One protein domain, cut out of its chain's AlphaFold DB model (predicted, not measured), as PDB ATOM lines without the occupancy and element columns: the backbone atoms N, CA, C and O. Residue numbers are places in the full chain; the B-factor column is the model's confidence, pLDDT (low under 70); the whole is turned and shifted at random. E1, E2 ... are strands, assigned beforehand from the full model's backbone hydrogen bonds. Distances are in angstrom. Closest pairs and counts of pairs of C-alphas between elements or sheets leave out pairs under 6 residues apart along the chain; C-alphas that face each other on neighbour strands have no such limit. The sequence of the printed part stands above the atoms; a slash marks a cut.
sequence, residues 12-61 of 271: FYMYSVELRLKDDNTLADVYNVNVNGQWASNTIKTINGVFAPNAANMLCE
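AT A GLANCE: This is residues 12 to 61 of the 271 residues of an uncharacterized protein of Eggerthella sp. CAG:209 (UniProt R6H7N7). A long, narrow ribbon of two antiparallel strands, E1 and E3, makes the long axis, with the short strand E2 beside one end of E3. Between E1 and E2 the long loop of residues 21 to 43 swings out past the end of E1 and folds back before reaching E2. The printed part has 50 residues with three named strands, E1, E2 and E3 along the chain, in one antiparallel sheet of order E1 - E3 - E2, and no named helix. The class is all strand, though 23 of the 50 residues are in named elements. The whole is only just loose, close to compact, with a radius of gyration of the C-alphas of 12.1 A, and a rod of 42 by 17 by 16 A.

IN THESE COORDINATES: E1, residues 12 to 20, begins at C-alpha 12 (223.968, 203.569, 179.858) and is 26.3 A long. E2, residues 44 to 46, is 6.1 A long. E3, residues 49 to 59, is 28.1 A long and ends at C-alpha 59 (219.949, 201.847, 181.061).

HOW THE PARTS SIT: E1 and E3 are antiparallel neighbours at 161 degrees; C-alphas 12 and 59 face each other at 4.5 A, as do 20 and 49 at 4.7 A. N 13 and O 58, 2.8 A apart, are within hydrogen-bond range. E2 and E3 form a hairpin with a tight link, antiparallel at 138 degrees; N 44 and O 51 are within hydrogen-bond range at 2.8 A. E3 is the inner strand, and edge strands E1 and E2 are only just apart, closest 8.5 A. Residues 34 to 35 pair with residues 38 to 39, antiparallel.

THE WHOLE: The C-alphas farthest apart, those of Asp 24 and Glu 61, are 41.6 A apart. The printed part has no cut; the link from E1 to E2, 23 residues, is long. The mean pLDDT of the printed part is 88.3, and no printed residue is under 70.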
ATOM      1  N   PHE A  12     223.507 204.175 178.621       87.44
ATOM      2  CA  PHE A  12     223.968 203.569 179.858       87.44
ATOM      3  C   PHE A  12     224.622 204.622 180.739       87.44
ATOM      4  O   PHE A  12     225.564 205.309 180.334       87.44
ATOM      5  N   TYR A  13     224.139 204.700 181.968       87.69
ATOM      6  CA  TYR A  13     224.721 205.494 183.027       87.69
ATOM      7  C   TYR A  13     225.276 204.568 184.090       87.69
ATOM      8  O   TYR A  13     224.697 203.537 184.416       87.69
ATOM      9  N   MET A  14     226.409 204.955 184.646       87.56
ATOM     10  CA  MET A  14     227.008 204.275 185.775       87.56
ATOM     11  C   MET A  14     227.016 205.257 186.926       87.56
ATOM     12  O   MET A  14     227.461 206.396 186.755       87.56
ATOM     13  N   TYR A  15     226.525 204.829 188.082       86.44
ATOM     14  CA  TYR A  15     226.654 205.633 189.286       86.44
ATOM     15  C   TYR A  15     227.618 204.972 190.265       86.44
ATOM     16  O   TYR A  15     227.681 203.748 190.410       86.44
ATOM     17  N   SER A  16     228.390 205.830 190.920       89.62
ATOM     18  CA  SER A  16     229.328 205.473 191.972       89.62
ATOM     19  C   SER A  16     228.810 206.014 193.298       89.62
ATOM     20  O   SER A  16     228.181 207.073 193.334       89.62
ATOM     21  N   VAL A  17     229.103 205.322 194.394       91.69
ATOM     22  CA  VAL A  17     228.712 205.759 195.742       91.69
ATOM     23  C   VAL A  17     229.948 205.813 196.627       91.69
ATOM     24  O   VAL A  17     230.676 204.831 196.730       91.69
ATOM     25  N   GLU A  18     230.185 206.949 197.281       92.31
ATOM     26  CA  GLU A  18     231.164 207.064 198.365       92.31
ATOM     27  C   GLU A  18     230.412 207.170 199.694       92.31
ATOM     28  O   GLU A  18     229.654 208.113 199.921       92.31
ATOM     29  N   LEU A  19     230.634 206.202 200.579       91.44
ATOM     30  CA  LEU A  19     230.213 206.277 201.970       91.44
ATOM     31  C   LEU A  19     231.367 206.836 202.789       91.44
ATOM     32  O   LEU A  19     232.448 206.246 202.838       91.44
ATOM     33  N   ARG A  20     231.115 207.961 203.461       92.50
ATOM     34  CA  ARG A  20     232.042 208.547 204.428       92.50
ATOM     35  C   ARG A  20     231.592 208.227 205.841       92.50
ATOM     36  O   ARG A  20     230.427 208.419 206.189       92.50
ATOM     37  N   LEU A  21     232.529 207.738 206.636       90.81
ATOM     38  CA  LEU A  21     232.336 207.456 208.047       90.81
ATOM     39  C   LEU A  21     232.193 208.778 208.806       90.81
ATOM     40  O   LEU A  21     232.796 209.789 208.442       90.81
ATOM     41  N   LYS A  22     231.354 208.769 209.841       90.62
ATOM     42  CA  LYS A  22     231.196 209.902 210.758       90.62
ATOM     43  C   LYS A  22     232.110 209.720 211.959       90.62
ATOM     44  O   LYS A  22     232.286 208.586 212.404       90.62
ATOM     45  N   ASP A  23     232.589 210.830 212.505       88.62
ATOM     46  CA  ASP A  23     233.364 210.871 213.747       88.62
ATOM     47  C   ASP A  23     234.568 209.909 213.701       88.62
ATOM     48  O   ASP A  23     235.204 209.756 212.657       88.62
ATOM     49  N   ASP A  24     234.847 209.229 214.811       86.00
ATOM     50  CA  ASP A  24     235.976 208.307 214.961       86.00
ATOM     51  C   ASP A  24     235.639 206.869 214.514       86.00
ATOM     52  O   ASP A  24     236.298 205.904 214.913       86.00
ATOM     53  N   ASN A  25     234.586 206.688 213.704       89.00
ATOM     54  CA  ASN A  25     234.239 205.366 213.188       89.00
ATOM     55  C   ASN A  25     235.315 204.862 212.225       89.00
ATOM     56  O   ASN A  25     235.791 205.580 211.347       89.00
ATOM     57  N   THR A  26     235.636 203.577 212.341       87.62
ATOM     58  CA  THR A  26     236.584 202.893 211.462       87.62
ATOM     59  C   THR A  26     235.881 201.782 210.690       87.62
ATOM     60  O   THR A  26     234.944 201.154 211.181       87.62
ATOM     61  N   LEU A  27     236.317 201.546 209.451       89.06
ATOM     62  CA  LEU A  27     235.849 200.413 208.657       89.06
ATOM     63  C   LEU A  27     236.718 199.193 208.961       89.06
ATOM     64  O   LEU A  27     237.950 199.287 208.918       89.06
ATOM     65  N   ALA A  28     236.079 198.049 209.201       89.44
ATOM     66  CA  ALA A  28     236.759 196.769 209.369       89.44
ATOM     67  C   ALA A  28     237.640 196.411 208.154       89.44
ATOM     68  O   ALA A  28     237.517 196.987 207.067       89.44
ATOM     69  N   ASP A  29     238.554 195.459 208.331       88.31
ATOM     70  CA  ASP A  29     239.401 194.967 207.234       88.31
ATOM     71  C   ASP A  29     238.629 194.066 206.268       88.31
ATOM     72  O   ASP A  29     238.874 194.098 205.065       88.31
ATOM     73  N   VAL A  30     237.643 193.329 206.788       90.25
ATOM     74  CA  VAL A  30     236.673 192.564 206.000       90.25
ATOM     75  C   VAL A  30     235.318 193.241 206.128       90.25
ATOM     76  O   VAL A  30     234.776 193.364 207.225       90.25
ATOM     77  N   TYR A  31     234.772 193.692 205.005       90.56
ATOM     78  CA  TYR A  31     233.496 194.391 204.944       90.56
ATOM     79  C   TYR A  31     232.774 194.055 203.638       90.56
ATOM     80  O   TYR A  31     233.396 193.638 202.665       90.56
ATOM     81  N   ASN A  32     231.461 194.279 203.617       91.12
ATOM     82  CA  ASN A  32     230.631 194.193 202.420       91.12
ATOM     83  C   ASN A  32     229.849 195.497 202.268       91.12
ATOM     84  O   ASN A  32     229.431 196.089 203.264       91.12
ATOM     85  N   VAL A  33     229.627 195.931 201.029       90.31
ATOM     86  CA  VAL A  33     228.805 197.108 200.727       90.31
ATOM     87  C   VAL A  33     227.573 196.650 199.965       90.31
ATOM     88  O   VAL A  33     227.695 195.996 198.933       90.31
ATOM     89  N   ASN A  34     226.394 196.995 200.474       90.06
ATOM     90  CA  ASN A  34     225.127 196.799 199.783       90.06
ATOM     91  C   ASN A  34     224.617 198.159 199.298       90.06
ATOM     92  O   ASN A  34     224.516 199.094 200.092       90.06
ATOM     93  N   VAL A  35     224.312 198.271 198.009       85.56
ATOM     94  CA  VAL A  35     223.697 199.458 197.414       85.56
ATOM     95  C   VAL A  35     222.366 199.026 196.813       85.56
ATOM     96  O   VAL A  35     222.334 198.200 195.906       85.56
ATOM     97  N   ASN A  36     221.260 199.560 197.337       83.69
ATOM     98  CA  ASN A  36     219.898 199.261 196.875       83.69
ATOM     99  C   ASN A  36     219.577 197.754 196.783       83.69
ATOM    100  O   ASN A  36     219.002 197.288 195.804       83.69
ATOM    101  N   GLY A  37     219.971 196.970 197.789       84.50
ATOM    102  CA  GLY A  37     219.719 195.526 197.841       84.50
ATOM    103  C   GLY A  37     220.754 194.677 197.098       84.50
ATOM    104  O   GLY A  37     220.788 193.467 197.308       84.50
ATOM    105  N   GLN A  38     221.648 195.278 196.310       83.50
ATOM    106  CA  GLN A  38     222.684 194.576 195.550       83.50
ATOM    107  C   GLN A  38     224.053 194.706 196.225       83.50
ATOM    108  O   GLN A  38     224.468 195.792 196.631       83.50
ATOM    109  N   TRP A  39     224.781 193.596 196.346       90.12
ATOM    110  CA  TRP A  39     226.137 193.602 196.895       90.12
ATOM    111  C   TRP A  39     227.132 194.137 195.861       90.12
ATOM    112  O   TRP A  39     227.238 193.602 194.759       90.12
ATOM    113  N   ALA A  40     227.876 195.181 196.222       88.12
ATOM    114  CA  ALA A  40     228.896 195.751 195.356       88.12
ATOM    115  C   ALA A  40     230.064 194.768 195.207       88.12
ATOM    116  O   ALA A  40     230.718 194.400 196.182       88.12
ATOM    117  N   SER A  41     230.345 194.368 193.969       82.69
ATOM    118  CA  SER A  41     231.422 193.427 193.641       82.69
ATOM    119  C   SER A  41     232.814 194.066 193.645       82.69
ATOM    120  O   SER A  41     233.811 193.360 193.761       82.69
ATOM    121  N   ASN A  42     232.892 195.397 193.539       87.94
ATOM    122  CA  ASN A  42     234.135 196.155 193.609       87.94
ATOM    123  C   ASN A  42     233.984 197.336 194.572       87.94
ATOM    124  O   ASN A  42     233.103 198.182 194.400       87.94
ATOM    125  N   THR A  43     234.863 197.398 195.568       91.50
ATOM    126  CA  THR A  43     234.904 198.471 196.561       91.50
ATOM    127  C   THR A  43     236.346 198.851 196.865       91.50
ATOM    128  O   THR A  43     237.260 198.030 196.807       91.50
ATOM    129  N   ILE A  44     236.555 200.129 197.163       92.62
ATOM    130  CA  ILE A  44     237.856 200.709 197.474       92.62
ATOM    131  C   ILE A  44     237.750 201.331 198.863       92.62
ATOM    132  O   ILE A  44     236.981 202.272 199.063       92.62
ATOM    133  N   LYS A  45     238.531 200.823 199.822       91.75
ATOM    134  CA  LYS A  45     238.656 201.440 201.149       91.75
ATOM    135  C   LYS A  45     239.343 202.794 200.975       91.75
ATOM    136  O   LYS A  45     240.437 202.870 200.419       91.75
ATOM    137  N   THR A  46     238.684 203.862 201.403       88.94
ATOM    138  CA  THR A  46     239.246 205.215 201.412       88.94
ATOM    139  C   THR A  46     239.717 205.559 202.824       88.94
ATOM    140  O   THR A  46     239.419 204.842 203.780       88.94
ATOM    141  N   ILE A  47     240.454 206.664 202.971       85.81
ATOM    142  CA  ILE A  47     240.961 207.121 204.277       85.81
ATOM    143  C   ILE A  47     239.814 207.291 205.289       85.81
ATOM    144  O   ILE A  47     239.975 206.943 206.451       85.81
ATOM    145  N   ASN A  48     238.646 207.753 204.828       86.44
ATOM    146  CA  ASN A  48     237.493 208.065 205.675       86.44
ATOM    147  C   ASN A  48     236.246 207.242 205.310       86.44
ATOM    148  O   ASN A  48     235.128 207.700 205.543       86.44
ATOM    149  N   GLY A  49     236.399 206.056 204.710       92.75
ATOM    150  CA  GLY A  49     235.263 205.190 204.395       92.75
ATOM    151  C   GLY A  49     235.481 204.230 203.237       92.75
ATOM    152  O   GLY A  49     236.488 203.526 203.179       92.75
ATOM    153  N   VAL A  50     234.493 204.141 202.348       94.38
ATOM    154  CA  VAL A  50     234.489 203.185 201.238       94.38
ATOM    155  C   VAL A  50     233.838 203.780 199.999       94.38
ATOM    156  O   VAL A  50     232.795 204.428 200.062       94.38
ATOM    157  N   PHE A  51     234.459 203.531 198.854       94.00
ATOM    158  CA  PHE A  51     233.978 203.935 197.548       94.00
ATOM    159  C   PHE A  51     233.601 202.706 196.720       94.00
ATOM    160  O   PHE A  51     234.417 201.809 196.525       94.00
ATOM    161  N   ALA A  52     232.373 202.673 196.218       93.31
ATOM    162  CA  ALA A  52     231.890 201.711 195.238       93.31
ATOM    163  C   ALA A  52     231.887 202.396 193.857       93.31
ATOM    164  O   ALA A  52     230.925 203.101 193.535       93.31
ATOM    165  N   PRO A  53     232.957 202.250 193.047       88.50
ATOM    166  CA  PRO A  53     233.082 202.949 191.765       88.50
ATOM    167  C   PRO A  53     232.007 202.537 190.755       88.50
ATOM    168  O   PRO A  53     231.542 203.375 189.990       88.50
ATOM    169  N   ASN A  54     231.577 201.277 190.788       86.38
ATOM    170  CA  ASN A  54     230.554 200.737 189.897       86.38
ATOM    171  C   ASN A  54     229.426 200.166 190.753       86.38
ATOM    172  O   ASN A  54     229.305 198.949 190.882       86.38
ATOM    173  N   ALA A  55     228.655 201.045 191.395       84.56
ATOM    174  CA  ALA A  55     227.572 200.611 192.270       84.56
ATOM    175  C   ALA A  55     226.456 199.932 191.462       84.56
ATOM    176  O   ALA A  55     226.022 198.843 191.820       84.56
ATOM    177  N   ALA A  56     226.058 200.530 190.334       81.94
ATOM    178  CA  ALA A  56     225.299 199.843 189.294       81.94
ATOM    179  C   ALA A  56     225.457 200.535 187.933       81.94
ATOM    180  O   ALA A  56     225.810 201.716 187.849       81.94
ATOM    181  N   ASN A  57     225.138 199.786 186.878       83.06
ATOM    182  CA  ASN A  57     224.872 200.325 185.551       83.06
ATOM    183  C   ASN A  57     223.358 200.391 185.353       83.06
ATOM    184  O   ASN A  57     222.648 199.460 185.720       83.06
ATOM    185  N   MET A  58     222.878 201.483 184.775       83.38
ATOM    186  CA  MET A  58     221.466 201.741 184.532       83.38
ATOM    187  C   MET A  58     221.295 202.127 183.068       83.38
ATOM    188  O   MET A  58     221.914 203.085 182.604       83.38
ATOM    189  N   LEU A  59     220.463 201.386 182.342       84.94
ATOM    190  CA  LEU A  59     219.949 201.847 181.061       84.94
ATOM    191  C   LEU A  59     218.878 202.900 181.355       84.94
ATOM    192  O   LEU A  59     217.935 202.630 182.096       84.94
ATOM    193  N   CYS A  60     219.043 204.115 180.836       84.00
ATOM    194  CA  CYS A  60     217.980 205.104 180.920       84.00
ATOM    195  C   CYS A  60     216.907 204.748 179.896       84.00
ATOM    196  O   CYS A  60     217.149 204.782 178.692       84.00
ATOM    197  N   GLU A  61     215.725 204.410 180.383       81.44
ATOM    198  CA  GLU A  61     214.566 204.110 179.555       81.44
ATOM    199  C   GLU A  61     213.449 205.112 179.869       81.44
ATOM    200  O   GLU A  61     213.348 205.584 181.004       81.44
TER     201      GLU A  61